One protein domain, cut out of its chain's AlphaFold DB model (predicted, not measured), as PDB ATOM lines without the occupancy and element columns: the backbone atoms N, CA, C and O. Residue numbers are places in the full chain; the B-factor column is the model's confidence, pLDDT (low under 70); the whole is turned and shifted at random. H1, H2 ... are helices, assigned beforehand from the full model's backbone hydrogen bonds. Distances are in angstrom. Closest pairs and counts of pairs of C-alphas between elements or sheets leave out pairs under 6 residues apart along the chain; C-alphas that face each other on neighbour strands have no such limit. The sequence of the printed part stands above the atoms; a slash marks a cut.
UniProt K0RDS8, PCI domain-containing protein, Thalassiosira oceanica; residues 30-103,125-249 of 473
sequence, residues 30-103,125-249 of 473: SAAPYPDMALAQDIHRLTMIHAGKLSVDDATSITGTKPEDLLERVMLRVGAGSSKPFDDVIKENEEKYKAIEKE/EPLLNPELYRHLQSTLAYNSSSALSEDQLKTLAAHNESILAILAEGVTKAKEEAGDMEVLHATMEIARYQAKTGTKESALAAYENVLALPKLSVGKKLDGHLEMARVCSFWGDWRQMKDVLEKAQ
ATOM      1  N   SER A  30      48.092 -13.677 107.454       56.50
ATOM      2  CA  SER A  30      48.389 -12.975 106.210       56.50
ATOM      3  C   SER A  30      48.776 -11.536 106.546       56.50
ATOM      4  O   SER A  30      48.123 -10.885 107.363       56.50
ATOM      5  N   ALA A  31      49.863 -11.041 105.953       62.09
ATOM      6  CA  ALA A  31      50.179  -9.621 106.044       62.09
ATOM      7  C   ALA A  31      49.015  -8.812 105.450       62.09
ATOM      8  O   ALA A  31      48.354  -9.274 104.517       62.09
ATOM      9  N   ALA A  32      48.768  -7.608 105.974       68.94
ATOM     10  CA  ALA A  32      47.773  -6.714 105.381       68.94
ATOM     11  C   ALA A  32      48.105  -6.483 103.899       68.94
ATOM     12  O   ALA A  32      49.288  -6.328 103.605       68.94
ATOM     13  N   PRO A  33      47.142  -6.413 102.973       69.62
ATOM     14  CA  PRO A  33      47.440  -6.238 101.549       69.62
ATOM     15  C   PRO A  33      47.851  -4.801 101.181       69.62
ATOM     16  O   PRO A  33      48.414  -4.577 100.114       69.62
ATOM     17  N   TYR A  34      47.633  -3.826 102.070       76.75
ATOM     18  CA  TYR A  34      47.871  -2.406 101.802       76.75
ATOM     19  C   TYR A  34      49.160  -1.879 102.469       76.75
ATOM     20  O   TYR A  34      49.483  -2.306 103.582       76.75
ATOM     21  N   PRO A  35      49.885  -0.929 101.844       80.06
ATOM     22  CA  PRO A  35      49.706  -0.433 100.475       80.06
ATOM     23  C   PRO A  35      50.024  -1.497  99.418       80.06
ATOM     24  O   PRO A  35      50.926  -2.314  99.608       80.06
ATOM     25  N   ASP A  36      49.303  -1.440  98.299       84.12
ATOM     26  CA  ASP A  36      49.467  -2.358  97.174       84.12
ATOM     27  C   ASP A  36      50.748  -2.024  96.387       84.12
ATOM     28  O   ASP A  36      50.859  -0.988  95.720       84.12
ATOM     29  N   MET A  37      51.744  -2.905  96.491       85.94
ATOM     30  CA  MET A  37      53.037  -2.724  95.835       85.94
ATOM     31  C   MET A  37      53.005  -3.052  94.337       85.94
ATOM     32  O   MET A  37      53.824  -2.497  93.600       85.94
ATOM     33  N   ALA A  38      52.056  -3.871  93.871       85.56
ATOM     34  CA  ALA A  38      51.846  -4.127  92.445       85.56
ATOM     35  C   ALA A  38      51.332  -2.861  91.748       85.56
ATOM     36  O   ALA A  38      51.910  -2.430  90.748       85.56
ATOM     37  N   LEU A  39      50.365  -2.165  92.354       86.25
ATOM     38  CA  LEU A  39      49.943  -0.844  91.880       86.25
ATOM     39  C   LEU A  39      51.119   0.144  91.823       86.25
ATOM     40  O   LEU A  39      51.258   0.924  90.881       86.25
ATOM     41  N   ALA A  40      51.995   0.107  92.825       87.38
ATOM     42  CA  ALA A  40      53.174   0.960  92.875       87.38
ATOM     43  C   ALA A  40      54.180   0.664  91.740       87.38
ATOM     44  O   ALA A  40      54.865   1.583  91.281       87.38
ATOM     45  N   GLN A  41      54.277  -0.592  91.287       88.88
ATOM     46  CA  GLN A  41      55.042  -0.967  90.093       88.88
ATOM     47  C   GLN A  41      54.370  -0.446  88.820       88.88
ATOM     48  O   GLN A  41      55.054   0.105  87.960       88.88
ATOM     49  N   ASP A  42      53.047  -0.549  88.706       88.06
ATOM     50  CA  ASP A  42      52.314  -0.063  87.531       88.06
ATOM     51  C   ASP A  42      52.393   1.459  87.380       88.06
ATOM     52  O   ASP A  42      52.675   1.959  86.288       88.06
ATOM     53  N   ILE A  43      52.273   2.204  88.482       89.06
ATOM     54  CA  ILE A  43      52.504   3.657  88.511       89.06
ATOM     55  C   ILE A  43      53.916   3.993  88.010       89.06
ATOM     56  O   ILE A  43      54.093   4.921  87.215       89.06
ATOM     57  N   HIS A  44      54.929   3.236  88.450       90.31
ATOM     58  CA  HIS A  44      56.315   3.415  88.007       90.31
ATOM     59  C   HIS A  44      56.477   3.132  86.506       90.31
ATOM     60  O   HIS A  44      57.090   3.920  85.786       90.31
ATOM     61  N   ARG A  45      55.890   2.042  86.000       89.75
ATOM     62  CA  ARG A  45      55.916   1.699  84.568       89.75
ATOM     63  C   ARG A  45      55.305   2.819  83.727       89.75
ATOM     64  O   ARG A  45      55.939   3.275  82.779       89.75
ATOM     65  N   LEU A  46      54.138   3.332  84.123       87.88
ATOM     66  CA  LEU A  46      53.472   4.451  83.448       87.88
ATOM     67  C   LEU A  46      54.311   5.731  83.462       87.88
ATOM     68  O   LEU A  46      54.447   6.388  82.430       87.88
ATOM     69  N   THR A  47      54.935   6.068  84.593       88.50
ATOM     70  CA  THR A  47      55.832   7.234  84.664       88.50
ATOM     71  C   THR A  47      57.071   7.070  83.787       88.50
ATOM     72  O   THR A  47      57.516   8.045  83.180       88.50
ATOM     73  N   MET A  48      57.626   5.859  83.658       89.50
ATOM     74  CA  MET A  48      58.750   5.603  82.746       89.50
ATOM     75  C   MET A  48      58.355   5.715  81.267       89.50
ATOM     76  O   MET A  48      59.154   6.219  80.475       89.50
ATOM     77  N   ILE A  49      57.138   5.292  80.908       87.94
ATOM     78  CA  ILE A  49      56.580   5.447  79.554       87.94
ATOM     79  C   ILE A  49      56.350   6.931  79.254       87.94
ATOM     80  O   ILE A  49      56.826   7.430  78.238       87.94
ATOM     81  N   HIS A  50      55.707   7.664  80.169       86.50
ATOM     82  CA  HIS A  50      55.455   9.100  80.017       86.50
ATOM     83  C   HIS A  50      56.756   9.910  79.892       86.50
ATOM     84  O   HIS A  50      56.851  10.832  79.087       86.50
ATOM     85  N   ALA A  51      57.802   9.528  80.634       87.19
ATOM     86  CA  ALA A  51      59.127  10.140  80.539       87.19
ATOM     87  C   ALA A  51      59.929   9.727  79.283       87.19
ATOM     88  O   ALA A  51      61.071  10.166  79.130       87.19
ATOM     89  N   GLY A  52      59.390   8.855  78.422       85.31
ATOM     90  CA  GLY A  52      60.055   8.355  77.213       85.31
ATOM     91  C   GLY A  52      61.261   7.447  77.477       85.31
ATOM     92  O   GLY A  52      62.088   7.250  76.590       85.31
ATOM     93  N   LYS A  53      61.406   6.917  78.700       86.25
ATOM     94  CA  LYS A  53      62.518   6.026  79.081       86.25
ATOM     95  C   LYS A  53      62.231   4.555  78.793       86.25
ATOM     96  O   LYS A  53      63.174   3.772  78.713       86.25
ATOM     97  N   LEU A  54      60.955   4.193  78.676       87.75
ATOM     98  CA  LEU A  54      60.487   2.860  78.311       87.75
ATOM     99  C   LEU A  54      59.645   2.972  77.036       87.75
ATOM    100  O   LEU A  54      58.734   3.796  76.980       87.75
ATOM    101  N   SER A  55      59.964   2.166  76.019       87.44
ATOM    102  CA  SER A  55      59.182   2.117  74.780       87.44
ATOM    103  C   SER A  55      57.793   1.524  75.034       87.44
ATOM    104  O   SER A  55      57.618   0.696  75.928       87.44
ATOM    105  N   VAL A  56      56.808   1.915  74.223       85.50
ATOM    106  CA  VAL A  56      55.439   1.370  74.272       85.50
ATOM    107  C   VAL A  56      55.433  -0.127  73.960       85.50
ATOM    108  O   VAL A  56      54.733  -0.887  74.629       85.50
ATOM    109  N   ASP A  57      56.242  -0.558  72.990       84.88
ATOM    110  CA  ASP A  57      56.339  -1.966  72.590       84.88
ATOM    111  C   ASP A  57      56.933  -2.816  73.720       84.88
ATOM    112  O   ASP A  57      56.367  -3.842  74.105       84.88
ATOM    113  N   ASP A  58      58.022  -2.328  74.321       84.06
ATOM    114  CA  ASP A  58      58.673  -2.979  75.457       84.06
ATOM    115  C   ASP A  58      57.727  -3.054  76.658       84.06
ATOM    116  O   ASP A  58      57.557  -4.119  77.249       84.06
ATOM    117  N   ALA A  59      57.051  -1.951  76.991       80.94
ATOM    118  CA  ALA A  59      56.061  -1.925  78.060       80.94
ATOM    119  C   ALA A  59      54.950  -2.956  77.828       80.94
ATOM    120  O   ALA A  59      54.654  -3.735  78.729       80.94
ATOM    121  N   THR A  60      54.403  -3.017  76.610       83.94
ATOM    122  CA  THR A  60      53.325  -3.951  76.248       83.94
ATOM    123  C   THR A  60      53.783  -5.405  76.350       83.94
ATOM    124  O   THR A  60      53.025  -6.258  76.807       83.94
ATOM    125  N   SER A  61      55.030  -5.707  75.975       82.56
ATOM    126  CA  SER A  61      55.593  -7.055  76.128       82.56
ATOM    127  C   SER A  61      55.787  -7.473  77.588       82.56
ATOM    128  O   SER A  61      55.642  -8.651  77.908       82.56
ATOM    129  N   ILE A  62      56.076  -6.516  78.476       81.62
ATOM    130  CA  ILE A  62      56.313  -6.768  79.903       81.62
ATOM    131  C   ILE A  62      54.993  -6.901  80.665       81.62
ATOM    132  O   ILE A  62      54.851  -7.801  81.486       81.62
ATOM    133  N   THR A  63      54.033  -6.006  80.424       76.62
ATOM    134  CA  THR A  63      52.762  -5.961  81.169       76.62
ATOM    135  C   THR A  63      51.644  -6.766  80.509       76.62
ATOM    136  O   THR A  63      50.576  -6.924  81.100       76.62
ATOM    137  N   GLY A  64      51.832  -7.213  79.262       80.12
ATOM    138  CA  GLY A  64      50.803  -7.879  78.460       80.12
ATOM    139  C   GLY A  64      49.605  -6.989  78.104       80.12
ATOM    140  O   GLY A  64      48.606  -7.485  77.588       80.12
ATOM    141  N   THR A  65      49.672  -5.686  78.395       82.12
ATOM    142  CA  THR A  65      48.571  -4.722  78.252       82.12
ATOM    143  C   THR A  65      49.071  -3.440  77.609       82.12
ATOM    144  O   THR A  65      50.228  -3.058  77.781       82.12
ATOM    145  N   LYS A  66      48.205  -2.760  76.850       85.06
ATOM    146  CA  LYS A  66      48.577  -1.477  76.250       85.06
ATOM    147  C   LYS A  66      48.739  -0.417  77.347       85.06
ATOM    148  O   LYS A  66      47.995  -0.453  78.328       85.06
ATOM    149  N   PRO A  67      49.643   0.564  77.182       81.62
ATOM    150  CA  PRO A  67      49.839   1.612  78.185       81.62
ATOM    151  C   PRO A  67      48.592   2.451  78.481       81.62
ATOM    152  O   PRO A  67      48.430   2.900  79.609       81.62
ATOM    153  N   GLU A  68      47.711   2.643  77.496       82.19
ATOM    154  CA  GLU A  68      46.435   3.353  77.669       82.19
ATOM    155  C   GLU A  68      45.489   2.571  78.592       82.19
ATOM    156  O   GLU A  68      45.019   3.111  79.591       82.19
ATOM    157  N   ASP A  69      45.316   1.270  78.338       82.88
ATOM    158  CA  ASP A  69      44.499   0.380  79.174       82.88
ATOM    159  C   ASP A  69      45.074   0.261  80.598       82.88
ATOM    160  O   ASP A  69      44.335   0.182  81.582       82.88
ATOM    161  N   LEU A  70      46.407   0.257  80.724       82.44
ATOM    162  CA  LEU A  70      47.096   0.242  82.014       82.44
ATOM    163  C   LEU A  70      46.869   1.550  82.783       82.44
ATOM    164  O   LEU A  70      46.616   1.518  83.986       82.44
ATOM    165  N   LEU A  71      46.932   2.694  82.097       82.81
ATOM    166  CA  LEU A  71      46.654   4.005  82.677       82.81
ATOM    167  C   LEU A  71      45.214   4.092  83.181       82.81
ATOM    168  O   LEU A  71      44.992   4.517  84.314       82.81
ATOM    169  N   GLU A  72      44.247   3.641  82.381       83.00
ATOM    170  CA  GLU A  72      42.847   3.581  82.801       83.00
ATOM    171  C   GLU A  72      42.666   2.660  84.008       83.00
ATOM    172  O   GLU A  72      42.051   3.065  84.992       83.00
ATOM    173  N   ARG A  73      43.265   1.463  83.998       83.44
ATOM    174  CA  ARG A  73      43.207   0.527  85.131       83.44
ATOM    175  C   ARG A  73      43.746   1.147  86.418       83.44
ATOM    176  O   ARG A  73      43.091   1.059  87.453       83.44
ATOM    177  N   VAL A  74      44.912   1.793  86.361       82.44
ATOM    178  CA  VAL A  74      45.536   2.448  87.521       82.44
ATOM    179  C   VAL A  74      44.666   3.596  88.032       82.44
ATOM    180  O   VAL A  74      44.420   3.689  89.234       82.44
ATOM    181  N   MET A  75      44.144   4.443  87.142       82.69
ATOM    182  CA  MET A  75      43.297   5.572  87.538       82.69
ATOM    183  C   MET A  75      41.946   5.115  88.101       82.69
ATOM    184  O   MET A  75      41.475   5.687  89.084       82.69
ATOM    185  N   LEU A  76      41.344   4.061  87.547       81.94
ATOM    186  CA  LEU A  76      40.124   3.450  88.080       81.94
ATOM    187  C   LEU A  76      40.366   2.830  89.457       81.94
ATOM    188  O   LEU A  76      39.563   3.036  90.364       81.94
ATOM    189  N   ARG A  77      41.492   2.131  89.633       80.75
ATOM    190  CA  ARG A  77      41.888   1.511  90.901       80.75
ATOM    191  C   ARG A  77      42.133   2.541  92.001       80.75
ATOM    192  O   ARG A  77      41.723   2.321  93.134       80.75
ATOM    193  N   VAL A  78      42.795   3.655  91.691       78.00
ATOM    194  CA  VAL A  78      43.041   4.741  92.660       78.00
ATOM    195  C   VAL A  78      41.766   5.545  92.946       78.00
ATOM    196  O   VAL A  78      41.567   6.003  94.072       78.00
ATOM    197  N   GLY A  79      40.915   5.702  91.930       76.56
ATOM    198  CA  GLY A  79      39.618   6.368  91.996       76.56
ATOM    199  C   GLY A  79      38.500   5.462  92.520       76.56
ATOM    200  O   GLY A  79      38.650   4.811  93.549       76.56
ATOM    201  N   ALA A  80      37.358   5.465  91.825       62.94
ATOM    202  CA  ALA A  80      36.118   4.808  92.255       62.94
ATOM    203  C   ALA A  80      35.817   3.470  91.548       62.94
ATOM    204  O   ALA A  80      34.733   2.927  91.719       62.94
ATOM    205  N   GLY A  81      36.750   2.915  90.768       63.38
ATOM    206  CA  GLY A  81      36.517   1.699  89.979       63.38
ATOM    207  C   GLY A  81      35.576   1.920  88.784       63.38
ATOM    208  O   GLY A  81      34.989   2.986  88.622       63.38
ATOM    209  N   SER A  82      35.462   0.923  87.896       56.78
ATOM    210  CA  SER A  82      34.606   0.981  86.691       56.78
ATOM    211  C   SER A  82      33.319   0.158  86.789       56.78
ATOM    212  O   SER A  82      32.458   0.269  85.919       56.78
ATOM    213  N   SER A  83      33.181  -0.687  87.813       55.25
ATOM    214  CA  SER A  83      32.119  -1.697  87.891       55.25
ATOM    215  C   SER A  83      30.789  -1.173  88.440       55.25
ATOM    216  O   SER A  83      29.748  -1.763  88.148       55.25
ATOM    217  N   LYS A  84      30.795  -0.079  89.215       62.06
ATOM    218  CA  LYS A  84      29.608   0.470  89.889       62.06
ATOM    219  C   LYS A  84      29.555   2.004  89.786       62.06
ATOM    220  O   LYS A  84      30.603   2.637  89.658       62.06
ATOM    221  N   PRO A  85      28.357   2.621  89.828       70.50
ATOM    222  CA  PRO A  85      28.218   4.075  89.895       70.50
ATOM    223  C   PRO A  85      28.968   4.660  91.101       70.50
ATOM    224  O   PRO A  85      28.968   4.068  92.175       70.50
ATOM    225  N   PHE A  86      29.565   5.846  90.936       69.38
ATOM    226  CA  PHE A  86      30.384   6.519  91.959       69.38
ATOM    227  C   PHE A  86      29.703   6.593  93.339       69.38
ATOM    228  O   PHE A  86      30.324   6.284  94.354       69.38
ATOM    229  N   ASP A  87      28.412   6.933  93.372       69.12
ATOM    230  CA  ASP A  87      27.645   7.048  94.619       69.12
ATOM    231  C   ASP A  87      27.380   5.691  95.292       69.12
ATOM    232  O   ASP A  87      27.253   5.625  96.515       69.12
ATOM    233  N   ASP A  88      27.306   4.607  94.517       69.81
ATOM    234  CA  ASP A  88      27.076   3.258  95.043       69.81
ATOM    235  C   ASP A  88      28.362   2.678  95.644       69.81
ATOM    236  O   ASP A  88      28.308   2.013  96.673       69.81
ATOM    237  N   VAL A  89      29.523   3.000  95.062       71.88
ATOM    238  CA  VAL A  89      30.846   2.611  95.588       71.88
ATOM    239  C   VAL A  89      31.119   3.270  96.939       71.88
ATOM    240  O   VAL A  89      31.629   2.628  97.857       71.88
ATOM    241  N   ILE A  90      30.758   4.548  97.078       73.69
ATOM    242  CA  ILE A  90      30.861   5.281  98.344       73.69
ATOM    243  C   ILE A  90      29.955   4.632  99.393       73.69
ATOM    244  O   ILE A  90      30.424   4.279 100.469       73.69
ATOM    245  N   LYS A  91      28.678   4.399  99.065       73.31
ATOM    246  CA  LYS A  91      27.725   3.779  99.998       73.31
ATOM    247  C   LYS A  91      28.141   2.380 100.431       73.31
ATOM    248  O   LYS A  91      28.053   2.081 101.612       73.31
ATOM    249  N   GLU A  92      28.614   1.547  99.512       74.81
ATOM    250  CA  GLU A  92      29.085   0.197  99.832       74.81
ATOM    251  C   GLU A  92      30.306   0.233 100.759       74.81
ATOM    252  O   GLU A  92      30.387  -0.553 101.704       74.81
ATOM    253  N   ASN A  93      31.228   1.180 100.553       76.25
ATOM    254  CA  ASN A  93      32.370   1.343 101.444       76.25
ATOM    255  C   ASN A  93      31.946   1.853 102.832       76.25
ATOM    256  O   ASN A  93      32.402   1.328 103.847       76.25
ATOM    257  N   GLU A  94      31.027   2.823 102.905       74.31
ATOM    258  CA  GLU A  94      30.441   3.245 104.183       74.31
ATOM    259  C   GLU A  94      29.717   2.091 104.887       74.31
ATOM    260  O   GLU A  94      29.829   1.946 106.102       74.31
ATOM    261  N   GLU A  95      28.964   1.271 104.152       73.69
ATOM    262  CA  GLU A  95      28.260   0.107 104.690       73.69
ATOM    263  C   GLU A  95      29.234  -0.952 105.213       73.69
ATOM    264  O   GLU A  95      28.979  -1.505 106.282       73.69
ATOM    265  N   LYS A  96      30.371  -1.176 104.539       75.88
ATOM    266  CA  LYS A  96      31.442  -2.081 104.992       75.88
ATOM    267  C   LYS A  96      31.966  -1.663 106.370       75.88
ATOM    268  O   LYS A  96      31.950  -2.469 107.298       75.88
ATOM    269  N   TYR A  97      32.329  -0.392 106.548       72.06
ATOM    270  CA  TYR A  97      32.855   0.109 107.827       72.06
ATOM    271  C   TYR A  97      31.782   0.285 108.916       72.06
ATOM    272  O   TYR A  97      32.051   0.033 110.088       72.06
ATOM    273  N   LYS A  98      30.534   0.612 108.552       70.69
ATOM    274  CA  LYS A  98      29.393   0.613 109.492       70.69
ATOM    275  C   LYS A  98      28.968  -0.800 109.914       70.69
ATOM    276  O   LYS A  98      28.353  -0.964 110.967       70.69
ATOM    277  N   ALA A  99      29.215  -1.821 109.093       61.09
ATOM    278  CA  ALA A  99      28.957  -3.217 109.442       61.09
ATOM    279  C   ALA A  99      30.009  -3.752 110.421       61.09
ATOM    280  O   ALA A  99      29.635  -4.432 111.375       61.09
ATOM    281  N   ILE A 100      31.277  -3.368 110.240       58.94
ATOM    282  CA  ILE A 100      32.366  -3.655 111.187       58.94
ATOM    283  C   ILE A 100      32.012  -3.101 112.578       58.94
ATOM    284  O   ILE A 100      32.011  -3.851 113.551       58.94
ATOM    285  N   GLU A 101      31.514  -1.861 112.653       49.97
ATOM    286  CA  GLU A 101      31.021  -1.249 113.900       49.97
ATOM    287  C   GLU A 101      29.883  -2.046 114.589       49.97
ATOM    288  O   GLU A 101      29.701  -1.970 115.805       49.97
ATOM    289  N   LYS A 102      29.084  -2.817 113.835       39.66
ATOM    290  CA  LYS A 102      27.959  -3.612 114.368       39.66
ATOM    291  C   LYS A 102      28.332  -5.048 114.734       39.66
ATOM    292  O   LYS A 102      27.658  -5.637 115.583       39.66
ATOM    293  N   GLU A 103      29.331  -5.636 114.078       40.09
ATOM    294  CA  GLU A 103      29.753  -7.021 114.326       40.09
ATOM    295  C   GLU A 103      30.755  -7.154 115.485       40.09
ATOM    296  O   GLU A 103      30.774  -8.207 116.125       40.09
ATOM    297  N   GLU A 125      39.063  -4.062  94.369       67.31
ATOM    298  CA  GLU A 125      38.485  -2.974  95.198       67.31
ATOM    299  C   GLU A 125      39.108  -1.553  95.038       67.31
ATOM    300  O   GLU A 125      40.276  -1.326  95.357       67.31
ATOM    301  N   PRO A 126      38.341  -0.509  94.687       76.06
ATOM    302  CA  PRO A 126      38.886   0.845  94.572       76.06
ATOM    303  C   PRO A 126      39.546   1.347  95.873       76.06
ATOM    304  O   PRO A 126      39.049   1.141  96.983       76.06
ATOM    305  N   LEU A 127      40.686   2.029  95.733       76.06
ATOM    306  CA  LEU A 127      41.434   2.616  96.847       76.06
ATOM    307  C   LEU A 127      40.784   3.891  97.376       76.06
ATOM    308  O   LEU A 127      40.997   4.211  98.539       76.06
ATOM    309  N   LEU A 128      40.023   4.618  96.549       79.19
ATOM    310  CA  LEU A 128      39.353   5.866  96.930       79.19
ATOM    311  C   LEU A 128      40.329   6.887  97.552       79.19
ATOM    312  O   LEU A 128      40.028   7.534  98.556       79.19
ATOM    313  N   ASN A 129      41.523   7.024  96.964       82.12
ATOM    314  CA  ASN A 129      42.569   7.917  97.463       82.12
ATOM    315  C   ASN A 129      42.606   9.220  96.636       82.12
ATOM    316  O   ASN A 129      43.194   9.238  95.548       82.12
ATOM    317  N   PRO A 130      42.008  10.325  97.125       80.31
ATOM    318  CA  PRO A 130      41.907  11.561  96.356       80.31
ATOM    319  C   PRO A 130      43.264  12.244  96.151       80.31
ATOM    320  O   PRO A 130      43.498  12.826  95.093       80.31
ATOM    321  N   GLU A 131      44.178  12.167  97.122       80.50
ATOM    322  CA  GLU A 131      45.490  12.821  97.028       80.50
ATOM    323  C   GLU A 131      46.409  12.098  96.045       80.50
ATOM    324  O   GLU A 131      47.042  12.732  95.196       80.50
ATOM    325  N   LEU A 132      46.439  10.762  96.099       83.06
ATOM    326  CA  LEU A 132      47.168   9.961  95.121       83.06
ATOM    327  C   LEU A 132      46.594  10.172  93.716       83.06
ATOM    328  O   LEU A 132      47.364  10.323  92.770       83.06
ATOM    329  N   TYR A 133      45.265  10.262  93.577       83.44
ATOM    330  CA  TYR A 133      44.623  10.550  92.295       83.44
ATOM    331  C   TYR A 133      45.065  11.902  91.726       83.44
ATOM    332  O   TYR A 133      45.478  11.970  90.570       83.44
ATOM    333  N   ARG A 134      45.062  12.970  92.539       84.19
ATOM    334  CA  ARG A 134      45.566  14.294  92.122       84.19
ATOM    335  C   ARG A 134      47.034  14.235  91.720       84.19
ATOM    336  O   ARG A 134      47.424  14.803  90.698       84.19
ATOM    337  N   HIS A 135      47.853  13.532  92.503       85.06
ATOM    338  CA  HIS A 135      49.271  13.389  92.204       85.06
ATOM    339  C   HIS A 135      49.493  12.683  90.859       85.06
ATOM    340  O   HIS A 135      50.236  13.194  90.018       85.06
ATOM    341  N   LEU A 136      48.803  11.569  90.610       84.12
ATOM    342  CA  LEU A 136      48.891  10.832  89.348       84.12
ATOM    343  C   LEU A 136      48.333  11.625  88.169       84.12
ATOM    344  O   LEU A 136      48.972  11.670  87.122       84.12
ATOM    345  N   GLN A 137      47.204  12.314  88.347       84.75
ATOM    346  CA  GLN A 137      46.619  13.168  87.317       84.75
ATOM    347  C   GLN A 137      47.597  14.265  86.881       84.75
ATOM    348  O   GLN A 137      47.782  14.478  85.684       84.75
ATOM    349  N   SER A 138      48.277  14.904  87.841       85.25
ATOM    350  CA  SER A 138      49.298  15.917  87.552       85.25
ATOM    351  C   SER A 138      50.559  15.333  86.903       85.25
ATOM    352  O   SER A 138      51.119  15.940  85.994       85.25
ATOM    353  N   THR A 139      50.993  14.147  87.340       83.62
ATOM    354  CA  THR A 139      52.254  13.524  86.903       83.62
ATOM    355  C   THR A 139      52.139  12.880  85.522       83.62
ATOM    356  O   THR A 139      53.098  12.897  84.757       83.62
ATOM    357  N   LEU A 140      50.977  12.304  85.205       82.88
ATOM    358  CA  LEU A 140      50.725  11.559  83.968       82.88
ATOM    359  C   LEU A 140      49.937  12.376  82.931       82.88
ATOM    360  O   LEU A 140      49.668  11.858  81.849       82.88
ATOM    361  N   ALA A 141      49.575  13.628  83.248       79.62
ATOM    362  CA  ALA A 141      48.728  14.494  82.422       79.62
ATOM    363  C   ALA A 141      47.445  13.774  81.955       79.62
ATOM    364  O   ALA A 141      47.158  13.671  80.761       79.62
ATOM    365  N   TYR A 142      46.712  13.204  82.918       76.62
ATOM    366  CA  TYR A 142      45.527  12.393  82.643       76.62
ATOM    367  C   TYR A 142      44.293  13.265  82.374       76.62
ATOM    368  O   TYR A 142      43.768  13.917  83.282       76.62
ATOM    369  N   ASN A 143      43.813  13.234  81.124       70.44
ATOM    370  CA  ASN A 143      42.781  14.143  80.603       70.44
ATOM    371  C   ASN A 143      41.564  13.402  80.011       70.44
ATOM    372  O   ASN A 143      40.911  13.920  79.104       70.44
ATOM    373  N   SER A 144      41.301  12.159  80.421       71.25
ATOM    374  CA  SER A 144      40.249  11.346  79.796       71.25
ATOM    375  C   SER A 144      38.837  11.796  80.200       71.25
ATOM    376  O   SER A 144      38.632  12.462  81.216       71.25
ATOM    377  N   SER A 145      37.830  11.368  79.435       62.88
ATOM    378  CA  SER A 145      36.413  11.574  79.772       62.88
ATOM    379  C   SER A 145      35.963  10.832  81.035       62.88
ATOM    380  O   SER A 145      34.902  11.140  81.567       62.88
ATOM    381  N   SER A 146      36.740   9.849  81.502       66.25
ATOM    382  CA  SER A 146      36.509   9.095  82.742       66.25
ATOM    383  C   SER A 146      37.258   9.681  83.945       66.25
ATOM    384  O   SER A 146      37.260   9.079  85.020       66.25
ATOM    385  N   ALA A 147      37.913  10.838  83.789       75.88
ATOM    386  CA  ALA A 147      38.584  11.515  84.888       75.88
ATOM    387  C   ALA A 147      37.583  12.037  85.929       75.88
ATOM    388  O   ALA A 147      36.553  12.619  85.588       75.88
ATOM    389  N   LEU A 148      37.906  11.845  87.210       77.50
ATOM    390  CA  LEU A 148      37.110  12.370  88.316       77.50
ATOM    391  C   LEU A 148      37.180  13.901  88.329       77.50
ATOM    392  O   LEU A 148      38.253  14.494  88.201       77.50
ATOM    393  N   SER A 149      36.024  14.538  88.511       79.75
ATOM    394  CA  SER A 149      35.920  15.993  88.671       79.75
ATOM    395  C   SER A 149      36.427  16.459  90.043       79.75
ATOM    396  O   SER A 149      36.454  15.689  91.006       79.75
ATOM    397  N   GLU A 150      36.787  17.742  90.169       81.31
ATOM    398  CA  GLU A 150      37.207  18.312  91.462       81.31
ATOM    399  C   GLU A 150      36.142  18.161  92.557       81.31
ATOM    400  O   GLU A 150      36.487  17.947  93.721       81.31
ATOM    401  N   ASP A 151      34.860  18.230  92.196       82.31
ATOM    402  CA  ASP A 151      33.761  18.063  93.145       82.31
ATOM    403  C   ASP A 151      33.667  16.613  93.639       82.31
ATOM    404  O   ASP A 151      33.542  16.385  94.840       82.31
ATOM    405  N   GLN A 152      33.853  15.625  92.757       79.94
ATOM    406  CA  GLN A 152      33.933  14.214  93.154       79.94
ATOM    407  C   GLN A 152      35.139  13.934  94.060       79.94
ATOM    408  O   GLN A 152      35.020  13.181  95.023       79.94
ATOM    409  N   LEU A 153      36.289  14.570  93.814       80.62
ATOM    410  CA  LEU A 153      37.464  14.437  94.681       80.62
ATOM    411  C   LEU A 153      37.239  15.040  96.076       80.62
ATOM    412  O   LEU A 153      37.754  14.506  97.058       80.62
ATOM    413  N   LYS A 154      36.468  16.132  96.189       85.88
ATOM    414  CA  LYS A 154      36.051  16.682  97.491       85.88
ATOM    415  C   LYS A 154      35.086  15.743  98.210       85.88
ATOM    416  O   LYS A 154      35.244  15.537  99.408       85.88
ATOM    417  N   THR A 155      34.147  15.134  97.485       84.12
ATOM    418  CA  THR A 155      33.248  14.116  98.045       84.12
ATOM    419  C   THR A 155      34.028  12.911  98.571       84.12
ATOM    420  O   THR A 155      33.753  12.458  99.677       84.12
ATOM    421  N   LEU A 156      35.052  12.436  97.847       82.81
ATOM    422  CA  LEU A 156      35.930  11.358  98.325       82.81
ATOM    423  C   LEU A 156      36.713  11.748  99.583       82.81
ATOM    424  O   LEU A 156      36.837  10.939 100.496       82.81
ATOM    425  N   ALA A 157      37.220  12.980  99.655       84.44
ATOM    426  CA  ALA A 157      37.909  13.465 100.850       84.44
ATOM    427  C   ALA A 157      36.970  13.509 102.069       84.44
ATOM    428  O   ALA A 157      37.310  12.969 103.119       84.44
ATOM    429  N   ALA A 158      35.764  14.063 101.906       85.56
ATOM    430  CA  ALA A 158      34.749  14.103 102.961       85.56
ATOM    431  C   ALA A 158      34.309  12.693 103.396       85.56
ATOM    432  O   ALA A 158      34.127  12.423 104.581       85.56
ATOM    433  N   HIS A 159      34.183  11.772 102.442       83.62
ATOM    434  CA  HIS A 159      33.883  10.376 102.721       83.62
ATOM    435  C   HIS A 159      35.003   9.692 103.525       83.62
ATOM    436  O   HIS A 159      34.720   9.028 104.522       83.62
ATOM    437  N   ASN A 160      36.272   9.908 103.166       85.06
ATOM    438  CA  ASN A 160      37.409   9.366 103.917       85.06
ATOM    439  C   ASN A 160      37.460   9.914 105.354       85.06
ATOM    440  O   ASN A 160      37.713   9.155 106.289       85.06
ATOM    441  N   GLU A 161      37.162  11.202 105.554       86.06
ATOM    442  CA  GLU A 161      37.013  11.792 106.891       86.06
ATOM    443  C   GLU A 161      35.863  11.143 107.678       86.06
ATOM    444  O   GLU A 161      36.017  10.852 108.865       86.06
ATOM    445  N   SER A 162      34.737  10.848 107.019       86.00
ATOM    446  CA  SER A 162      33.599  10.178 107.659       86.00
ATOM    447  C   SER A 162      33.928   8.751 108.118       86.00
ATOM    448  O   SER A 162      33.582   8.378 109.238       86.00
ATOM    449  N   ILE A 163      34.667   7.974 107.317       85.19
ATOM    450  CA  ILE A 163      35.101   6.620 107.692       85.19
ATOM    451  C   ILE A 163      36.117   6.674 108.833       85.19
ATOM    452  O   ILE A 163      36.024   5.892 109.776       85.19
ATOM    453  N   LEU A 164      37.059   7.619 108.797       86.06
ATOM    454  CA  LEU A 164      38.001   7.814 109.900       86.06
ATOM    455  C   LEU A 164      37.289   8.162 111.212       86.06
ATOM    456  O   LEU A 164      37.737   7.716 112.267       86.06
ATOM    457  N   ALA A 165      36.183   8.912 111.159       87.44
ATOM    458  CA  ALA A 165      35.361   9.187 112.334       87.44
ATOM    459  C   ALA A 165      34.667   7.921 112.865       87.44
ATOM    460  O   ALA A 165      34.715   7.685 114.071       87.44
ATOM    461  N   ILE A 166      34.106   7.080 111.985       85.94
ATOM    462  CA  ILE A 166      33.488   5.791 112.361       85.94
ATOM    463  C   ILE A 166      34.524   4.871 113.025       85.94
ATOM    464  O   ILE A 166      34.296   4.354 114.116       85.94
ATOM    465  N   LEU A 167      35.701   4.718 112.413       85.31
ATOM    466  CA  LEU A 167      36.777   3.889 112.964       85.31
ATOM    467  C   LEU A 167      37.312   4.442 114.297       85.31
ATOM    468  O   LEU A 167      37.624   3.681 115.214       85.31
ATOM    469  N   ALA A 168      37.409   5.768 114.436       87.62
ATOM    470  CA  ALA A 168      37.800   6.399 115.693       87.62
ATOM    471  C   ALA A 168      36.758   6.170 116.801       87.62
ATOM    472  O   ALA A 168      37.142   5.930 117.948       87.62
ATOM    473  N   GLU A 169      35.464   6.198 116.465       86.38
ATOM    474  CA  GLU A 169      34.382   5.854 117.388       86.38
ATOM    475  C   GLU A 169      34.472   4.380 117.822       86.38
ATOM    476  O   GLU A 169      34.394   4.093 119.021       86.38
ATOM    477  N   GLY A 170      34.758   3.463 116.892       82.56
ATOM    478  CA  GLY A 170      35.040   2.053 117.191       82.56
ATOM    479  C   GLY A 170      36.183   1.881 118.198       82.56
ATOM    480  O   GLY A 170      36.033   1.201 119.210       82.56
ATOM    481  N   VAL A 171      37.290   2.616 118.030       83.19
ATOM    482  CA  VAL A 171      38.392   2.618 119.013       83.19
ATOM    483  C   VAL A 171      37.956   3.162 120.377       83.19
ATOM    484  O   VAL A 171      38.436   2.675 121.403       83.19
ATOM    485  N   THR A 172      37.091   4.180 120.432       84.94
ATOM    486  CA  THR A 172      36.579   4.682 121.719       84.94
ATOM    487  C   THR A 172      35.681   3.664 122.414       84.94
ATOM    488  O   THR A 172      35.891   3.410 123.597       84.94
ATOM    489  N   LYS A 173      34.784   2.996 121.677       82.88
ATOM    490  CA  LYS A 173      33.938   1.914 122.199       82.88
ATOM    491  C   LYS A 173      34.780   0.743 122.690       82.88
ATOM    492  O   LYS A 173      34.618   0.311 123.826       82.88
ATOM    493  N   ALA A 174      35.775   0.318 121.914       81.69
ATOM    494  CA  ALA A 174      36.692  -0.745 122.315       81.69
ATOM    495  C   ALA A 174      37.493  -0.396 123.587       81.69
ATOM    496  O   ALA A 174      37.812  -1.272 124.384       81.69
ATOM    497  N   LYS A 175      37.811   0.883 123.824       82.00
ATOM    498  CA  LYS A 175      38.474   1.313 125.070       82.00
ATOM    499  C   LYS A 175      37.549   1.296 126.286       82.00
ATOM    500  O   LYS A 175      38.041   1.137 127.400       82.00
ATOM    501  N   GLU A 176      36.255   1.528 126.087       83.12
ATOM    502  CA  GLU A 176      35.260   1.605 127.162       83.12
ATOM    503  C   GLU A 176      34.659   0.233 127.502       83.12
ATOM    504  O   GLU A 176      34.429  -0.060 128.676       83.12
ATOM    505  N   GLU A 177      34.441  -0.612 126.492       77.62
ATOM    506  CA  GLU A 177      33.675  -1.858 126.600       77.62
ATOM    507  C   GLU A 177      34.528  -3.127 126.431       77.62
ATOM    508  O   GLU A 177      34.145  -4.185 126.937       77.62
ATOM    509  N   ALA A 178      35.688  -3.036 125.771       72.31
ATOM    510  CA  ALA A 178      36.475  -4.193 125.347       72.31
ATOM    511  C   ALA A 178      37.884  -4.292 125.965       72.31
ATOM    512  O   ALA A 178      38.324  -3.472 126.771       72.31
ATOM    513  N   GLY A 179      38.594  -5.377 125.629       80.38
ATOM    514  CA  GLY A 179      39.945  -5.667 126.117       80.38
ATOM    515  C   GLY A 179      41.077  -5.039 125.290       80.38
ATOM    516  O   GLY A 179      40.890  -4.606 124.155       80.38
ATOM    517  N   ASP A 180      42.303  -5.094 125.832       78.44
ATOM    518  CA  ASP A 180      43.536  -4.556 125.216       78.44
ATOM    519  C   ASP A 180      43.767  -5.040 123.758       78.44
ATOM    520  O   ASP A 180      44.376  -4.330 122.958       78.44
ATOM    521  N   MET A 181      43.296  -6.244 123.402       78.94
ATOM    522  CA  MET A 181      43.446  -6.806 122.050       78.94
ATOM    523  C   MET A 181      42.484  -6.178 121.037       78.94
ATOM    524  O   MET A 181      42.900  -5.891 119.921       78.94
ATOM    525  N   GLU A 182      41.232  -5.915 121.406       82.88
ATOM    526  CA  GLU A 182      40.250  -5.292 120.504       82.88
ATOM    527  C   GLU A 182      40.638  -3.839 120.213       82.88
ATOM    528  O   GLU A 182      40.640  -3.412 119.061       82.88
ATOM    529  N   VAL A 183      41.151  -3.125 121.223       84.75
ATOM    530  CA  VAL A 183      41.759  -1.796 121.034       84.75
ATOM    531  C   VAL A 183      42.931  -1.853 120.046       84.75
ATOM    532  O   VAL A 183      43.086  -0.957 119.213       84.75
ATOM    533  N   LEU A 184      43.762  -2.899 120.102       83.88
ATOM    534  CA  LEU A 184      44.854  -3.088 119.145       83.88
ATOM    535  C   LEU A 184      44.338  -3.353 117.724       83.88
ATOM    536  O   LEU A 184      44.878  -2.785 116.776       83.88
ATOM    537  N   HIS A 185      43.325  -4.202 117.558       83.50
ATOM    538  CA  HIS A 185      42.757  -4.503 116.244       83.50
ATOM    539  C   HIS A 185      42.122  -3.258 115.608       83.50
ATOM    540  O   HIS A 185      42.506  -2.901 114.494       83.50
ATOM    541  N   ALA A 186      41.288  -2.527 116.350       85.00
ATOM    542  CA  ALA A 186      40.642  -1.306 115.866       85.00
ATOM    543  C   ALA A 186      41.660  -0.194 115.525       85.00
ATOM    544  O   ALA A 186      41.545   0.504 114.517       85.00
ATOM    545  N   THR A 187      42.727  -0.043 116.319       85.25
ATOM    546  CA  THR A 187      43.799   0.928 116.004       85.25
ATOM    547  C   THR A 187      44.661   0.509 114.809       85.25
ATOM    548  O   THR A 187      45.059   1.368 114.019       85.25
ATOM    549  N   MET A 188      44.929  -0.790 114.637       85.81
ATOM    550  CA  MET A 188      45.591  -1.329 113.442       85.81
ATOM    551  C   MET A 188      44.746  -1.125 112.186       85.81
ATOM    552  O   MET A 188      45.294  -0.845 111.120       85.81
ATOM    553  N   GLU A 189      43.424  -1.228 112.298       86.06
ATOM    554  CA  GLU A 189      42.512  -0.988 111.185       86.06
ATOM    555  C   GLU A 189      42.546   0.468 110.713       86.06
ATOM    556  O   GLU A 189      42.673   0.710 109.513       86.06
ATOM    557  N   ILE A 190      42.574   1.439 111.637       86.88
ATOM    558  CA  ILE A 190      42.799   2.852 111.288       86.88
ATOM    559  C   ILE A 190      44.112   3.018 110.518       86.88
ATOM    560  O   ILE A 190      44.145   3.694 109.488       86.88
ATOM    561  N   ALA A 191      45.200   2.405 110.992       87.50
ATOM    562  CA  ALA A 191      46.503   2.524 110.342       87.50
ATOM    563  C   ALA A 191      46.503   1.921 108.927       87.50
ATOM    564  O   ALA A 191      46.990   2.553 107.988       87.50
ATOM    565  N   ARG A 192      45.885   0.749 108.746       87.88
ATOM    566  CA  ARG A 192      45.739   0.083 107.440       87.88
ATOM    567  C   ARG A 192      44.835   0.859 106.490       87.88
ATOM    568  O   ARG A 192      45.158   0.976 105.308       87.88
ATOM    569  N   TYR A 193      43.746   1.437 106.994       86.75
ATOM    570  CA  TYR A 193      42.872   2.300 106.204       86.75
ATOM    571  C   TYR A 193      43.616   3.554 105.738       86.75
ATOM    572  O   TYR A 193      43.603   3.872 104.552       86.75
ATOM    573  N   GLN A 194      44.366   4.212 106.627       85.88
ATOM    574  CA  GLN A 194      45.204   5.351 106.246       85.88
ATOM    575  C   GLN A 194      46.336   4.962 105.286       85.88
ATOM    576  O   GLN A 194      46.699   5.763 104.428       85.88
ATOM    577  N   ALA A 195      46.869   3.741 105.369       86.12
ATOM    578  CA  ALA A 195      47.825   3.226 104.389       86.12
ATOM    579  C   ALA A 195      47.193   2.998 103.000       86.12
ATOM    580  O   ALA A 195      47.895   3.109 101.994       86.12
ATOM    581  N   LYS A 196      45.884   2.711 102.938       84.19
ATOM    582  CA  LYS A 196      45.100   2.554 101.699       84.19
ATOM    583  C   LYS A 196      44.728   3.913 101.083       84.19
ATOM    584  O   LYS A 196      44.969   4.145  99.898       84.19
ATOM    585  N   THR A 197      44.158   4.818 101.879       81.56
ATOM    586  CA  THR A 197      43.461   6.023 101.386       81.56
ATOM    587  C   THR A 197      44.173   7.341 101.693       81.56
ATOM    588  O   THR A 197      43.866   8.365 101.082       81.56
ATOM    589  N   GLY A 198      45.110   7.336 102.642       78.75
ATOM    590  CA  GLY A 198      45.710   8.535 103.213       78.75
ATOM    591  C   GLY A 198      47.037   8.958 102.584       78.75
ATOM    592  O   GLY A 198      47.525   8.399 101.597       78.75
ATOM    593  N   THR A 199      47.635   9.984 103.192       84.94
ATOM    594  CA  THR A 199      48.989  10.453 102.876       84.94
ATOM    595  C   THR A 199      50.037   9.651 103.643       84.94
ATOM    596  O   THR A 199      49.758   9.054 104.687       84.94
ATOM    597  N   LYS A 200      51.284   9.687 103.158       87.69
ATOM    598  CA  LYS A 200      52.432   9.063 103.828       87.69
ATOM    599  C   LYS A 200      52.528   9.440 105.312       87.69
ATOM    600  O   LYS A 200      52.715   8.570 106.155       87.69
ATOM    601  N   GLU A 201      52.431  10.731 105.619       90.12
ATOM    602  CA  GLU A 201      52.618  11.267 106.974       90.12
ATOM    603  C   GLU A 201      51.508  10.808 107.918       90.12
ATOM    604  O   GLU A 201      51.797  10.372 109.030       90.12
ATOM    605  N   SER A 202      50.258  10.829 107.444       88.50
ATOM    606  CA  SER A 202      49.110  10.342 108.210       88.50
ATOM    607  C   SER A 202      49.268   8.858 108.539       88.50
ATOM    608  O   SER A 202      49.218   8.479 109.707       88.50
ATOM    609  N   ALA A 203      49.556   8.030 107.529       89.19
ATOM    610  CA  ALA A 203      49.716   6.591 107.714       89.19
ATOM    611  C   ALA A 203      50.848   6.259 108.702       89.19
ATOM    612  O   ALA A 203      50.667   5.433 109.596       89.19
ATOM    613  N   LEU A 204      52.002   6.930 108.595       90.50
ATOM    614  CA  LEU A 204      53.109   6.731 109.535       90.50
ATOM    615  C   LEU A 204      52.735   7.143 110.964       90.50
ATOM    616  O   LEU A 204      53.037   6.393 111.890       90.50
ATOM    617  N   ALA A 205      52.036   8.266 111.148       91.38
ATOM    618  CA  ALA A 205      51.560   8.694 112.463       91.38
ATOM    619  C   ALA A 205      50.558   7.695 113.070       91.38
ATOM    620  O   ALA A 205      50.622   7.394 114.263       91.38
ATOM    621  N   ALA A 206      49.663   7.120 112.259       89.50
ATOM    622  CA  ALA A 206      48.746   6.079 112.717       89.50
ATOM    623  C   ALA A 206      49.485   4.807 113.165       89.50
ATOM    624  O   ALA A 206      49.176   4.266 114.227       89.50
ATOM    625  N   TYR A 207      50.512   4.368 112.433       91.06
ATOM    626  CA  TYR A 207      51.346   3.242 112.867       91.06
ATOM    627  C   TYR A 207      52.185   3.554 114.113       91.06
ATOM    628  O   TYR A 207      52.384   2.676 114.954       91.06
ATOM    629  N   GLU A 208      52.646   4.791 114.290       90.88
ATOM    630  CA  GLU A 208      53.307   5.208 115.532       90.88
ATOM    631  C   GLU A 208      52.353   5.140 116.733       90.88
ATOM    632  O   GLU A 208      52.751   4.660 117.796       90.88
ATOM    633  N   ASN A 209      51.080   5.514 116.552       89.06
ATOM    634  CA  ASN A 209      50.049   5.367 117.584       89.06
ATOM    635  C   ASN A 209      49.812   3.897 117.960       89.06
ATOM    636  O   ASN A 209      49.682   3.587 119.145       89.06
ATOM    637  N   VAL A 210      49.813   2.983 116.983       87.50
ATOM    638  CA  VAL A 210      49.737   1.534 117.241       87.50
ATOM    639  C   VAL A 210      50.941   1.064 118.059       87.50
ATOM    640  O   VAL A 210      50.790   0.343 119.046       87.50
ATOM    641  N   LEU A 211      52.154   1.468 117.677       87.38
ATOM    642  CA  LEU A 211      53.383   1.053 118.361       87.38
ATOM    643  C   LEU A 211      53.503   1.627 119.780       87.38
ATOM    644  O   LEU A 211      54.215   1.051 120.609       87.38
ATOM    645  N   ALA A 212      52.812   2.733 120.065       88.25
ATOM    646  CA  ALA A 212      52.730   3.340 121.389       88.25
ATOM    647  C   ALA A 212      51.805   2.578 122.357       88.25
ATOM    648  O   ALA A 212      51.845   2.842 123.562       88.25
ATOM    649  N   LEU A 213      50.992   1.630 121.871       85.12
ATOM    650  CA  LEU A 213      50.081   0.875 122.728       85.12
ATOM    651  C   LEU A 213      50.833   0.009 123.757       85.12
ATOM    652  O   LEU A 213      51.830  -0.654 123.437       85.12
ATOM    653  N   PRO A 214      50.356  -0.023 125.017       76.69
ATOM    654  CA  PRO A 214      50.964  -0.836 126.059       76.69
ATOM    655  C   PRO A 214      50.776  -2.335 125.769       76.69
ATOM    656  O   PRO A 214      49.803  -2.752 125.156       76.69
ATOM    657  N   LYS A 215      51.713  -3.165 126.251       78.94
ATOM    658  CA  LYS A 215      51.664  -4.645 126.180       78.94
ATOM    659  C   LYS A 215      51.620  -5.261 124.768       78.94
ATOM    660  O   LYS A 215      51.231  -6.415 124.619       78.94
ATOM    661  N   LEU A 216      52.092  -4.552 123.742       81.62
ATOM    662  CA  LEU A 216      52.139  -5.104 122.388       81.62
ATOM    663  C   LEU A 216      53.132  -6.279 122.273       81.62
ATOM    664  O   LEU A 216      54.297  -6.171 122.685       81.62
ATOM    665  N   SER A 217      52.673  -7.394 121.694       85.81
ATOM    666  CA  SER A 217      53.500  -8.580 121.451       85.81
ATOM    667  C   SER A 217      54.626  -8.280 120.454       85.81
ATOM    668  O   SER A 217      54.523  -7.385 119.613       85.81
ATOM    669  N   VAL A 218      55.725  -9.035 120.533       86.31
ATOM    670  CA  VAL A 218      56.887  -8.829 119.649       86.31
ATOM    671  C   VAL A 218      56.513  -9.027 118.173       86.31
ATOM    672  O   VAL A 218      56.972  -8.267 117.324       86.31
ATOM    673  N   GLY A 219      55.630  -9.989 117.881       86.50
ATOM    674  CA  GLY A 219      55.113 -10.231 116.532       86.50
ATOM    675  C   GLY A 219      54.348  -9.031 115.974       86.50
ATOM    676  O   GLY A 219      54.700  -8.538 114.910       86.50
ATOM    677  N   LYS A 220      53.384  -8.488 116.729       86.56
ATOM    678  CA  LYS A 220      52.581  -7.338 116.278       86.56
ATOM    679  C   LYS A 220      53.400  -6.044 116.182       86.56
ATOM    680  O   LYS A 220      53.180  -5.253 115.271       86.56
ATOM    681  N   LYS A 221      54.404  -5.852 117.054       88.25
ATOM    682  CA  LYS A 221      55.400  -4.768 116.903       88.25
ATOM    683  C   LYS A 221      56.158  -4.876 115.584       88.25
ATOM    684  O   LYS A 221      56.388  -3.871 114.917       88.25
ATOM    685  N   LEU A 222      56.579  -6.090 115.233       88.94
ATOM    686  CA  LEU A 222      57.304  -6.341 113.995       88.94
ATOM    687  C   LEU A 222      56.405  -6.104 112.777       88.94
ATOM    688  O   LEU A 222      56.838  -5.413 111.861       88.94
ATOM    689  N   ASP A 223      55.159  -6.577 112.807       88.31
ATOM    690  CA  ASP A 223      54.184  -6.332 111.737       88.31
ATOM    691  C   ASP A 223      53.963  -4.830 111.520       88.31
ATOM    692  O   ASP A 223      54.079  -4.365 110.391       88.31
ATOM    693  N   GLY A 224      53.779  -4.050 112.593       89.44
ATOM    694  CA  GLY A 224      53.661  -2.592 112.502       89.44
ATOM    695  C   GLY A 224      54.870  -1.934 111.823       89.44
ATOM    696  O   GLY A 224      54.708  -1.103 110.935       89.44
ATOM    697  N   HIS A 225      56.098  -2.347 112.156       91.50
ATOM    698  CA  HIS A 225      57.291  -1.823 111.481       91.50
ATOM    699  C   HIS A 225      57.423  -2.268 110.018       91.50
ATOM    700  O   HIS A 225      57.893  -1.485 109.193       91.50
ATOM    701  N   LEU A 226      57.034  -3.500 109.676       91.06
ATOM    702  CA  LEU A 226      57.045  -3.971 108.287       91.06
ATOM    703  C   LEU A 226      55.982  -3.241 107.447       91.06
ATOM    704  O   LEU A 226      56.268  -2.830 106.325       91.06
ATOM    705  N   GLU A 227      54.792  -3.004 108.007       91.50
ATOM    706  CA  GLU A 227      53.735  -2.191 107.393       91.50
ATOM    707  C   GLU A 227      54.192  -0.729 107.193       91.50
ATOM    708  O   GLU A 227      54.085  -0.197 106.086       91.50
ATOM    709  N   MET A 228      54.846  -0.110 108.185       91.38
ATOM    710  CA  MET A 228      55.481   1.211 108.021       91.38
ATOM    711  C   MET A 228      56.545   1.222 106.916       91.38
ATOM    712  O   MET A 228      56.612   2.159 106.118       91.38
ATOM    713  N   ALA A 229      57.391   0.187 106.846       92.38
ATOM    714  CA  ALA A 229      58.417   0.079 105.812       92.38
ATOM    715  C   ALA A 229      57.800  -0.017 104.407       92.38
ATOM    716  O   ALA A 229      58.352   0.561 103.466       92.38
ATOM    717  N   ARG A 230      56.639  -0.673 104.260       91.12
ATOM    718  CA  ARG A 230      55.876  -0.674 103.002       91.12
ATOM    719  C   ARG A 230      55.348   0.692 102.631       91.12
ATOM    720  O   ARG A 230      55.535   1.092 101.489       91.12
ATOM    721  N   VAL A 231      54.755   1.425 103.573       91.56
ATOM    722  CA  VAL A 231      54.303   2.805 103.328       91.56
ATOM    723  C   VAL A 231      55.470   3.663 102.835       91.56
ATOM    724  O   VAL A 231      55.357   4.333 101.809       91.56
ATOM    725  N   CYS A 232      56.631   3.583 103.489       91.25
ATOM    726  CA  CYS A 232      57.836   4.274 103.029       91.25
ATOM    727  C   CYS A 232      58.250   3.852 101.609       91.25
ATOM    728  O   CYS A 232      58.552   4.713 100.781       91.25
ATOM    729  N   SER A 233      58.226   2.548 101.310       90.06
ATOM    730  CA  SER A 233      58.547   2.006  99.984       90.06
ATOM    731  C   SER A 233      57.577   2.503  98.905       90.06
ATOM    732  O   SER A 233      58.021   2.975  97.859       90.06
ATOM    733  N   PHE A 234      56.266   2.492  99.176       90.56
ATOM    734  CA  PHE A 234      55.212   2.934  98.259       90.56
ATOM    735  C   PHE A 234      55.364   4.402  97.852       90.56
ATOM    736  O   PHE A 234      55.207   4.736  96.677       90.56
ATOM    737  N   TRP A 235      55.765   5.272  98.779       88.25
ATOM    738  CA  TRP A 235      56.037   6.690  98.503       88.25
ATOM    739  C   TRP A 235      57.478   6.971  98.046       88.25
ATOM    740  O   TRP A 235      57.812   8.104  97.709       88.25
ATOM    741  N   GLY A 236      58.341   5.953  97.998       85.94
ATOM    742  CA  GLY A 236      59.716   6.078  97.514       85.94
ATOM    743  C   GLY A 236      60.685   6.723  98.506       85.94
ATOM    744  O   GLY A 236      61.731   7.206  98.085       85.94
ATOM    745  N   ASP A 237      60.388   6.724  99.808       89.31
ATOM    746  CA  ASP A 237      61.335   7.178 100.833       89.31
ATOM    747  C   ASP A 237      62.167   6.012 101.378       89.31
ATOM    748  O   ASP A 237      61.873   5.403 102.411       89.31
ATOM    749  N   TRP A 238      63.255   5.708 100.669       86.50
ATOM    750  CA  TRP A 238      64.173   4.632 101.045       86.50
ATOM    751  C   TRP A 238      64.996   4.944 102.304       86.50
ATOM    752  O   TRP A 238      65.503   4.019 102.940       86.50
ATOM    753  N   ARG A 239      65.152   6.223 102.685       89.69
ATOM    754  CA  ARG A 239      65.916   6.601 103.887       89.69
ATOM    755  C   ARG A 239      65.131   6.236 105.137       89.69
ATOM    756  O   ARG A 239      65.636   5.490 105.971       89.69
ATOM    757  N   GLN A 240      63.875   6.673 105.204       89.75
ATOM    758  CA  GLN A 240      62.989   6.308 106.308       89.75
ATOM    759  C   GLN A 240      62.720   4.800 106.343       89.75
ATOM    760  O   GLN A 240      62.675   4.214 107.422       89.75
ATOM    761  N   MET A 241      62.610   4.144 105.179       91.19
ATOM    762  CA  MET A 241      62.500   2.683 105.111       91.19
ATOM    763  C   MET A 241      63.687   1.991 105.800       91.19
ATOM    764  O   MET A 241      63.479   1.069 106.586       91.19
ATOM    765  N   LYS A 242      64.927   2.440 105.552       91.06
ATOM    766  CA  LYS A 242      66.121   1.884 106.209       91.06
ATOM    767  C   LYS A 242      66.061   2.060 107.728       91.06
ATOM    768  O   LYS A 242      66.234   1.078 108.447       91.06
ATOM    769  N   ASP A 243      65.731   3.257 108.207       92.38
ATOM    770  CA  ASP A 243      65.645   3.547 109.645       92.38
ATOM    771  C   ASP A 243      64.583   2.684 110.350       92.38
ATOM    772  O   ASP A 243      64.800   2.177 111.455       92.38
ATOM    773  N   VAL A 244      63.429   2.473 109.709       92.69
ATOM    774  CA  VAL A 244      62.357   1.608 110.226       92.69
ATOM    775  C   VAL A 244      62.795   0.140 110.254       92.69
ATOM    776  O   VAL A 244      62.574  -0.548 111.252       92.69
ATOM    777  N   LEU A 245      63.474  -0.344 109.211       93.19
ATOM    778  CA  LEU A 245      63.970  -1.722 109.162       93.19
ATOM    779  C   LEU A 245      65.093  -1.987 110.172       93.19
ATOM    780  O   LEU A 245      65.183  -3.090 110.711       93.19
ATOM    781  N   GLU A 246      65.912  -0.986 110.496       92.88
ATOM    782  CA  GLU A 246      66.891  -1.086 111.581       92.88
ATOM    783  C   GLU A 246      66.213  -1.216 112.954       92.88
ATOM    784  O   GLU A 246      66.670  -1.990 113.802       92.88
ATOM    785  N   LYS A 247      65.089  -0.518 113.183       91.62
ATOM    786  CA  LYS A 247      64.265  -0.700 114.393       91.62
ATOM    787  C   LYS A 247      63.659  -2.108 114.441       91.62
ATOM    788  O   LYS A 247      63.780  -2.783 115.463       91.62
ATOM    789  N   ALA A 248      63.108  -2.588 113.325       91.62
ATOM    790  CA  ALA A 248      62.579  -3.948 113.205       91.62
ATOM    791  C   ALA A 248      63.650  -5.021 113.486       91.62
ATOM    792  O   ALA A 248      63.402  -5.985 114.211       91.62
ATOM    793  N   GLN A 249      64.878  -4.816 112.996       91.62
ATOM    794  CA  GLN A 249      66.016  -5.706 113.242       91.62
ATOM    795  C   GLN A 249      66.443  -5.747 114.718       91.62
ATOM    796  O   GLN A 249      66.919  -6.777 115.196       91.62
TER     797      GLN A 249
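What this domain is: This is residues 30 to 103 and 125 to 249 of the 473 residues of the protein "PCI domain-containing protein" of Thalassiosira oceanica (UniProt K0RDS8). Six nearly aligned helices, H4, H6, H7, H8, H9 and H10, stand side by side in a zigzag row, and H1, H2, H3 and H5 cluster off the tips of these helices, on the side where H6 begins and H9 ends. The cluster meets the row through H5 on H6 and a small contact of H1 with H9; H2 is at its far end. The printed part has 199 residues with ten named helices, H1 to H10 in order, and no named strand: all helix. It is compact, with a radius of gyration of the C-alphas of 18.3 A and spans of 56 by 42 by 25 A.

How they stand to each other: H6, residues 150 to 177, touches H4, residues 86 to 103, the same way at a shallow tilt of 2 degrees; the closest C-alphas, Glu 101 and Gly 170, are 6.2 A apart. H6 and H7, residues 180 to 197, form a hairpin at 8 degrees, closest at C-alphas Ala 174 and Val 183, 5.3 A. H7 and H8, residues 200 to 211, form another, with C-alphas Ala 191 and Ala 206 closest at 4.8 A. H8 and H9, residues 218 to 235, form a third, with C-alphas Leu 204 and Met 228 closest at 6.2 A. H9 and H10, residues 238 to 249, form a fourth, with C-alphas Ala 229 and Met 241 closest at 4.9 A. H6, with residues 153 to 157 alone, touches H5, residues 130 to 140, in a hairpin at 37 degrees, only just steep; C-alphas Pro 130 and Leu 153 are closest at 5.6 A. H5 touches residues 75 to 78 alone of H3, residues 67 to 78, with C-alphas Val 78 and Tyr 133 closest at 6.0 A. H3 touches H1, residues 37 to 50, opposite ways at a steep tilt of 43 degrees, with C-alphas Leu 46 and Leu 71 closest at 6.9 A. H1 and H2, residues 56 to 63, form a hairpin and only just touch, with 3 pairs of C-alphas within 8 A, the closest Ile 49 and Val 56 at 6.8 A. H1, H3, H5, H6, H7, H8 and H9 make an up and down bundle, each running against the one before. In the ten helices every O i to N i+4 pair is within hydrogen-bond range.

Where its parts are: H6 is 40.7 A long, H4 26.2 A, H7 26.1 A, H9 26.2 A and H1 19.9 A. H1 begins at C-alpha 37 (53.037, -2.724, 95.835), and H10 ends at C-alpha 249 (66.016, -5.706, 113.242).

The domain as a whole: The C-alphas farthest apart, Asp 57 and Glu 176, are 58.6 A apart. Residues 104 to 124 are not printed, and C-alphas 103 and 125 are 21.4 A apart across this cut. Of the links that are printed whole, none is long. The mean pLDDT of the printed part is 81.9; residues 80 to 84 and 99 to 103 are among the 20 under 70.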